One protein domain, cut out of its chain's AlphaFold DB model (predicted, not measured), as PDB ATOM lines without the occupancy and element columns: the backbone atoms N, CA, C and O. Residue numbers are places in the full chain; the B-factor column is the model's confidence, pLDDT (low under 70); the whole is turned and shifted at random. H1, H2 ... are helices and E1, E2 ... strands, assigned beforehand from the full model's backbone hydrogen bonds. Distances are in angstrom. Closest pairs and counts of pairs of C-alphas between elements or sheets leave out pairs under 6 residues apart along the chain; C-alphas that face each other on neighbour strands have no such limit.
ATOM      1  N   GLY A   2     102.806 111.562 123.677       88.94
ATOM      2  CA  GLY A   2     102.475 112.682 124.578       88.94
ATOM      3  C   GLY A   2     102.092 112.271 126.011       88.94
ATOM      4  O   GLY A   2     102.544 112.893 126.960       88.94
ATOM      5  N   GLN A   3     101.352 111.170 126.191       95.50
ATOM      6  CA  GLN A   3     101.002 110.652 127.527       95.50
ATOM      7  C   GLN A   3     102.224 110.200 128.342       95.50
ATOM      8  O   GLN A   3     102.243 110.350 129.557       95.50
ATOM      9  N   GLN A   4     103.250 109.650 127.688       95.62
ATOM     10  CA  GLN A   4     104.485 109.250 128.362       95.62
ATOM     11  C   GLN A   4     105.282 110.468 128.833       95.62
ATOM     12  O   GLN A   4     105.831 110.441 129.930       95.62
ATOM     13  N   VAL A   5     105.308 111.531 128.023       95.25
ATOM     14  CA  VAL A   5     105.935 112.805 128.396       95.25
ATOM     15  C   VAL A   5     105.186 113.433 129.562       95.25
ATOM     16  O   VAL A   5     105.814 113.758 130.558       95.25
ATOM     17  N   ALA A   6     103.856 113.513 129.492       96.62
ATOM     18  CA  ALA A   6     103.035 114.027 130.589       96.62
ATOM     19  C   ALA A   6     103.306 113.273 131.898       96.62
ATOM     20  O   ALA A   6     103.617 113.893 132.906       96.62
ATOM     21  N   ARG A   7     103.325 111.935 131.854       98.06
ATOM     22  CA  ARG A   7     103.636 111.106 133.026       98.06
ATOM     23  C   ARG A   7     105.045 111.346 133.578       98.06
ATOM     24  O   ARG A   7     105.246 111.259 134.783       98.06
ATOM     25  N   LEU A   8     106.035 111.598 132.720       97.44
ATOM     26  CA  LEU A   8     107.377 111.966 133.177       97.44
ATOM     27  C   LEU A   8     107.349 113.309 133.913       97.44
ATOM     28  O   LEU A   8     107.913 113.399 134.996       97.44
ATOM     29  N   LEU A   9     106.682 114.316 133.345       97.81
ATOM     30  CA  LEU A   9     106.577 115.642 133.956       97.81
ATOM     31  C   LEU A   9     105.825 115.587 135.293       97.81
ATOM     32  O   LEU A   9     106.308 116.145 136.267       97.81
ATOM     33  N   GLU A  10     104.727 114.832 135.376       98.12
ATOM     34  CA  GLU A  10     103.989 114.585 136.626       98.12
ATOM     35  C   GLU A  10     104.863 113.927 137.703       98.12
ATOM     36  O   GLU A  10     104.761 114.260 138.877       98.12
ATOM     37  N   ASN A  11     105.753 113.004 137.324       98.25
ATOM     38  CA  ASN A  11     106.668 112.376 138.280       98.25
ATOM     39  C   ASN A  11     107.779 113.323 138.763       98.25
ATOM     40  O   ASN A  11     108.363 113.069 139.814       98.25
ATOM     41  N   LEU A  12     108.108 114.362 137.988       98.31
ATOM     42  CA  LEU A  12     109.064 115.405 138.373       98.31
ATOM     43  C   LEU A  12     108.389 116.539 139.164       98.31
ATOM     44  O   LEU A  12     109.075 117.283 139.860       98.31
ATOM     45  N   ASP A  13     107.062 116.652 139.108       97.75
ATOM     46  CA  ASP A  13     106.255 117.620 139.861       97.75
ATOM     47  C   ASP A  13     106.057 117.179 141.326       97.75
ATOM     48  O   ASP A  13     104.952 117.004 141.841       97.75
ATOM     49  N   VAL A  14     107.175 116.911 142.000       98.00
ATOM     50  CA  VAL A  14     107.245 116.508 143.406       98.00
ATOM     51  C   VAL A  14     108.298 117.369 144.090       98.00
ATOM     52  O   VAL A  14     109.367 117.588 143.524       98.00
ATOM     53  N   VAL A  15     107.999 117.847 145.302       98.38
ATOM     54  CA  VAL A  15     108.896 118.706 146.094       98.38
ATOM     55  C   VAL A  15     110.256 118.028 146.281       98.38
ATOM     56  O   VAL A  15     110.338 116.928 146.831       98.38
ATOM     57  N   GLU A  16     111.309 118.704 145.826       97.12
ATOM     58  CA  GLU A  16     112.707 118.316 146.026       97.12
ATOM     59  C   GLU A  16     113.266 118.992 147.279       97.12
ATOM     60  O   GLU A  16     113.867 118.338 148.132       97.12
ATOM     61  N   ASP A  17     113.019 120.297 147.406       93.69
ATOM     62  CA  ASP A  17     113.521 121.123 148.495       93.69
ATOM     63  C   ASP A  17     112.357 121.612 149.378       93.69
ATOM     64  O   ASP A  17     111.555 122.451 148.951       93.69
ATOM     65  N   PRO A  18     112.240 121.109 150.620       94.00
ATOM     66  CA  PRO A  18     111.158 121.482 151.522       94.00
ATOM     67  C   PRO A  18     111.264 122.916 152.060       94.00
ATOM     68  O   PRO A  18     110.261 123.433 152.549       94.00
ATOM     69  N   GLU A  19     112.433 123.563 152.003       95.94
ATOM     70  CA  GLU A  19     112.599 124.947 152.468       95.94
ATOM     71  C   GLU A  19     112.061 125.947 151.444       95.94
ATOM     72  O   GLU A  19     111.410 126.930 151.804       95.94
ATOM     73  N   THR A  20     112.304 125.682 150.162       95.44
ATOM     74  CA  THR A  20     111.871 126.546 149.057       95.44
ATOM     75  C   THR A  20     110.530 126.125 148.458       95.44
ATOM     76  O   THR A  20     109.880 126.925 147.785       95.44
ATOM     77  N   GLY A  21     110.098 124.884 148.703       96.88
ATOM     78  CA  GLY A  21     108.888 124.292 148.134       96.88
ATOM     79  C   GLY A  21     109.010 123.936 146.650       96.88
ATOM     80  O   GLY A  21     108.007 123.567 146.041       96.88
ATOM     81  N   ARG A  22     110.209 124.051 146.064       96.62
ATOM     82  CA  ARG A  22     110.456 123.792 144.642       96.62
ATOM     83  C   ARG A  22     110.458 122.301 144.337       96.62
ATOM     84  O   ARG A  22     110.925 121.482 145.135       96.62
ATOM     85  N   THR A  23     109.939 121.958 143.167       98.25
ATOM     86  CA  THR A  23     109.888 120.586 142.663       98.25
ATOM     87  C   THR A  23     111.136 120.225 141.863       98.25
ATOM     88  O   THR A  23     111.879 121.102 141.413       98.25
ATOM     89  N   TYR A  24     111.344 118.927 141.621       98.19
ATOM     90  CA  TYR A  24     112.376 118.484 140.678       98.19
ATOM     91  C   TYR A  24     112.170 119.087 139.284       98.19
ATOM     92  O   TYR A  24     113.148 119.376 138.596       98.19
ATOM     93  N   LEU A  25     110.917 119.278 138.855       97.75
ATOM     94  CA  LEU A  25     110.602 119.896 137.571       97.75
ATOM     95  C   LEU A  25     111.000 121.374 137.542       97.75
ATOM     96  O   LEU A  25     111.559 121.811 136.539       97.75
ATOM     97  N   ASP A  26     110.779 122.120 138.627       96.75
ATOM     98  CA  ASP A  26     111.225 123.515 138.724       96.75
ATOM     99  C   ASP A  26     112.753 123.589 138.600       96.75
ATOM    100  O   ASP A  26     113.291 124.358 137.815       96.75
ATOM    101  N   ASN A  27     113.489 122.710 139.274       96.31
ATOM    102  CA  ASN A  27     114.955 122.716 139.217       96.31
ATOM    103  C   ASN A  27     115.546 122.064 137.952       96.31
ATOM    104  O   ASN A  27     116.766 122.009 137.792       96.31
ATOM    105  N   SER A  28     114.700 121.593 137.032       96.62
ATOM    106  CA  SER A  28     115.112 120.911 135.806       96.62
ATOM    107  C   SER A  28     114.724 121.687 134.552       96.62
ATOM    108  O   SER A  28     113.855 122.557 134.552       96.62
ATOM    109  N   ILE A  29     115.350 121.308 133.439       97.19
ATOM    110  CA  ILE A  29     114.877 121.625 132.094       97.19
ATOM    111  C   ILE A  29     114.702 120.304 131.348       97.19
ATOM    112  O   ILE A  29     115.658 119.552 131.160       97.19
ATOM    113  N   VAL A  30     113.481 120.025 130.901       96.62
ATOM    114  CA  VAL A  30     113.145 118.859 130.080       96.62
ATOM    115  C   VAL A  30     112.889 119.328 128.654       96.62
ATOM    116  O   VAL A  30     111.877 119.970 128.378       96.62
ATOM    117  N   LEU A  31     113.799 118.981 127.743       94.88
ATOM    118  CA  LEU A  31     113.617 119.167 126.306       94.88
ATOM    119  C   LEU A  31     113.052 117.885 125.692       94.88
ATOM    120  O   LEU A  31     113.693 116.836 125.724       94.88
ATOM    121  N   TRP A  32     111.862 117.974 125.104       94.69
ATOM    122  CA  TRP A  32     111.242 116.882 124.364       94.69
ATOM    123  C   TRP A  32     110.934 117.310 122.930       94.69
ATOM    124  O   TRP A  32     110.357 118.368 122.698       94.69
ATOM    125  N   GLY A  33     111.282 116.471 121.961       91.00
ATOM    126  CA  GLY A  33     110.995 116.719 120.555       91.00
ATOM    127  C   GLY A  33     111.454 115.574 119.666       91.00
ATOM    128  O   GLY A  33     111.785 114.491 120.151       91.00
ATOM    129  N   SER A  34     111.463 115.828 118.360       85.88
ATOM    130  CA  SER A  34     112.002 114.910 117.357       85.88
ATOM    131  C   SER A  34     113.277 115.484 116.751       85.88
ATOM    132  O   SER A  34     113.337 116.678 116.469       85.88
ATOM    133  N   GLU A  35     114.271 114.629 116.519       81.38
ATOM    134  CA  GLU A  35     115.507 114.991 115.808       81.38
ATOM    135  C   GLU A  35     115.241 115.295 114.327       81.38
ATOM    136  O   GLU A  35     115.940 116.092 113.707       81.38
ATOM    137  N   LEU A  36     114.219 114.647 113.766       80.50
ATOM    138  CA  LEU A  36     113.842 114.748 112.366       80.50
ATOM    139  C   LEU A  36     112.331 114.905 112.264       80.50
ATOM    140  O   LEU A  36     111.570 114.212 112.946       80.50
ATOM    141  N   GLY A  37     111.892 115.790 111.385       78.50
ATOM    142  CA  GLY A  37     110.516 115.798 110.927       78.50
ATOM    143  C   GLY A  37     110.366 115.060 109.608       78.50
ATOM    144  O   GLY A  37     111.313 114.479 109.065       78.50
ATOM    145  N   VAL A  38     109.144 115.094 109.092       75.00
ATOM    146  CA  VAL A  38     108.755 114.394 107.869       75.00
ATOM    147  C   VAL A  38     108.198 115.407 106.892       75.00
ATOM    148  O   VAL A  38     107.227 116.095 107.184       75.00
ATOM    149  N   TRP A  39     108.796 115.474 105.708       66.69
ATOM    150  CA  TRP A  39     108.221 116.218 104.594       66.69
ATOM    151  C   TRP A  39     107.346 115.275 103.765       66.69
ATOM    152  O   TRP A  39     107.885 114.477 103.009       66.69
ATOM    153  N   GLY A  40     106.022 115.321 103.954       57.38
ATOM    154  CA  GLY A  40     105.102 114.295 103.431       57.38
ATOM    155  C   GLY A  40     103.923 114.782 102.577       57.38
ATOM    156  O   GLY A  40     103.123 113.956 102.151       57.38
ATOM    157  N   ASP A  41     103.783 116.086 102.320       57.12
ATOM    158  CA  ASP A  41     102.676 116.640 101.523       57.12
ATOM    159  C   ASP A  41     103.201 117.749 100.586       57.12
ATOM    160  O   ASP A  41     103.872 118.670 101.067       57.12
ATOM    161  N   PRO A  42     102.990 117.682  99.253       57.22
ATOM    162  CA  PRO A  42     102.264 116.663  98.474       57.22
ATOM    163  C   PRO A  42     103.115 115.467  98.025       57.22
ATOM    164  O   PRO A  42     102.671 114.661  97.206       57.22
ATOM    165  N   PHE A  43     104.357 115.353  98.497       59.16
ATOM    166  CA  PHE A  43     105.272 114.307  98.048       59.16
ATOM    167  C   PHE A  43     105.209 113.101  99.002       59.16
ATOM    168  O   PHE A  43     105.493 113.261 100.184       59.16
ATOM    169  N   PRO A  44     104.879 111.889  98.515       58.41
ATOM    170  CA  PRO A  44     104.581 110.708  99.340       58.41
ATOM    171  C   PRO A  44     105.818 110.052  99.979       58.41
ATOM    172  O   PRO A  44     105.791 108.879 100.349       58.41
ATOM    173  N   GLU A  45     106.934 110.767 100.069       62.09
ATOM    174  CA  GLU A  45     108.201 110.206 100.510       62.09
ATOM    175  C   GLU A  45     108.461 110.582 101.966       62.09
ATOM    176  O   GLU A  45     108.514 111.756 102.307       62.09
ATOM    177  N   ASN A  46     108.676 109.584 102.825       66.38
ATOM    178  CA  ASN A  46     109.090 109.775 104.216       66.38
ATOM    179  C   ASN A  46     110.550 110.261 104.276       66.38
ATOM    180  O   ASN A  46     111.464 109.506 104.612       66.38
ATOM    181  N   ARG A  47     110.786 111.502 103.845       71.31
ATOM    182  CA  ARG A  47     112.116 112.105 103.814       71.31
ATOM    183  C   ARG A  47     112.411 112.758 105.153       71.31
ATOM    184  O   ARG A  47     111.624 113.574 105.635       71.31
ATOM    185  N   HIS A  48     113.586 112.433 105.689       79.25
ATOM    186  CA  HIS A  48     114.187 113.163 106.797       79.25
ATOM    187  C   HIS A  48     114.227 114.650 106.451       79.25
ATOM    188  O   HIS A  48     114.765 115.047 105.414       79.25
ATOM    189  N   SER A  49     113.620 115.456 107.309       74.56
ATOM    190  CA  SER A  49     113.459 116.885 107.106       74.56
ATOM    191  C   SER A  49     113.784 117.626 108.393       74.56
ATOM    192  O   SER A  49     113.528 117.133 109.487       74.56
ATOM    193  N   SER A  50     114.302 118.843 108.259       72.00
ATOM    194  CA  SER A  50     114.465 119.789 109.366       72.00
ATOM    195  C   SER A  50     113.204 120.634 109.617       72.00
ATOM    196  O   SER A  50     113.273 121.656 110.295       72.00
ATOM    197  N   MET A  51     112.070 120.272 109.009       71.12
ATOM    198  CA  MET A  51     110.770 120.948 109.137       71.12
ATOM    199  C   MET A  51     109.831 120.138 110.028       71.12
ATOM    200  O   MET A  51     110.064 118.953 110.220       71.12
ATOM    201  N   ASP A  52     108.765 120.758 110.540       74.31
ATOM    202  CA  ASP A  52     107.702 120.084 111.308       74.31
ATOM    203  C   ASP A  52     108.208 119.260 112.506       74.31
ATOM    204  O   ASP A  52     107.703 118.183 112.815       74.31
ATOM    205  N   MET A  53     109.223 119.784 113.197       81.31
ATOM    206  CA  MET A  53     109.774 119.198 114.420       81.31
ATOM    207  C   MET A  53     109.153 119.889 115.638       81.31
ATOM    208  O   MET A  53     109.606 120.978 116.004       81.31
ATOM    209  N   PRO A  54     108.106 119.321 116.263       81.56
ATOM    210  CA  PRO A  54     107.569 119.890 117.487       81.56
ATOM    211  C   PRO A  54     108.618 119.800 118.595       81.56
ATOM    212  O   PRO A  54     109.263 118.764 118.774       81.56
ATOM    213  N   LEU A  55     108.745 120.884 119.351       88.88
ATOM    214  CA  LEU A  55     109.569 120.959 120.546       88.88
ATOM    215  C   LEU A  55     108.717 121.410 121.721       88.88
ATOM    216  O   LEU A  55     107.906 122.328 121.603       88.88
ATOM    217  N   LEU A  56     108.942 120.769 122.856       93.06
ATOM    218  CA  LEU A  56     108.413 121.132 124.153       93.06
ATOM    219  C   LEU A  56     109.593 121.335 125.097       93.06
ATOM    220  O   LEU A  56     110.465 120.472 125.200       93.06
ATOM    221  N   LEU A  57     109.576 122.455 125.807       95.19
ATOM    222  CA  LEU A  57     110.441 122.693 126.950       95.19
ATOM    223  C   LEU A  57     109.568 122.745 128.204       95.19
ATOM    224  O   LEU A  57     108.547 123.434 128.207       95.19
ATOM    225  N   ALA A  58     109.949 122.006 129.239       96.56
ATOM    226  CA  ALA A  58     109.259 121.985 130.525       96.56
ATOM    227  C   ALA A  58     110.251 122.156 131.682       96.56
ATOM    228  O   ALA A  58     111.422 121.804 131.546       96.56
ATOM    229  N   GLY A  59     109.761 122.678 132.806       96.19
ATOM    230  CA  GLY A  59     110.598 123.140 133.913       96.19
ATOM    231  C   GLY A  59     111.122 124.561 133.699       96.19
ATOM    232  O   GLY A  59     111.051 125.099 132.588       96.19
ATOM    233  N   ASP A  60     111.594 125.188 134.775       95.62
ATOM    234  CA  ASP A  60     112.083 126.572 134.757       95.62
ATOM    235  C   ASP A  60     113.605 126.683 134.977       95.62
ATOM    236  O   ASP A  60     114.159 127.783 134.908       95.62
ATOM    237  N   GLY A  61     114.295 125.553 135.178       95.44
ATOM    238  CA  GLY A  61     115.743 125.500 135.369       95.44
ATOM    239  C   GLY A  61     116.218 126.300 136.578       95.44
ATOM    240  O   GLY A  61     117.207 127.023 136.480       95.44
ATOM    241  N   GLY A  62     115.487 126.251 137.692       94.81
ATOM    242  CA  GLY A  62     115.811 127.042 138.879       94.81
ATOM    243  C   GLY A  62     115.389 128.514 138.766       94.81
ATOM    244  O   GLY A  62     115.803 129.341 139.578       94.81
ATOM    245  N   GLY A  63     114.505 128.847 137.824       95.12
ATOM    246  CA  GLY A  63     114.006 130.198 137.540       95.12
ATOM    247  C   GLY A  63     114.734 130.905 136.393       95.12
ATOM    248  O   GLY A  63     114.507 132.093 136.154       95.12
ATOM    249  N   ALA A  64     115.611 130.202 135.677       95.75
ATOM    250  CA  ALA A  64     116.343 130.730 134.528       95.75
ATOM    251  C   ALA A  64     115.463 130.897 133.274       95.75
ATOM    252  O   ALA A  64     115.754 131.724 132.409       95.75
TER     253      ALA A  64
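Overview. This is residues 2 to 64 of the 155 residues of an uncharacterized protein of Planctomyces bekefii (UniProt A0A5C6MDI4). With little regular structure, this is a thin ribbon of two small sheets end to end: E1 and E4 in the middle, the hairpin E2 and E3 towards one end. H1 lies over the E1 E4 sheet, and loop residues 13 to 29 reach the other end. The 63 printed residues, with H1, E1, E2, E3, E4 in chain order, are mixed in class, with 25 in named elements; both sheets are antiparallel. The whole is extended, a rod of 56 by 24 by 12 A, radius of gyration of the C-alphas 16.7 A.

Along the chain. H1, residues 2 to 12, starts at C-alpha (102.475, 112.682, 124.578) and measures 15.5 A. E1 is 30 to 33, E2 37 to 39, E3 47 to 49; E4, 55 to 58, ends at C-alpha (109.259, 121.985, 130.525).

Arrangement. N 30 and O 58 of E1 and E4 are 2.8 A apart, N 37 and O 49 of E2 and E3 2.8 A, within hydrogen-bond range. Every O i to N i+4 pair of H1 is within range. The closest C-alphas of H1 and E4, Leu 9 and Ala 58, are 7.7 A apart. H1 and E2 are apart.

Size, cuts and confidence. The printed part has no cut; the link H1 to E1 is long. Residues 39 to 46 are under pLDDT 70.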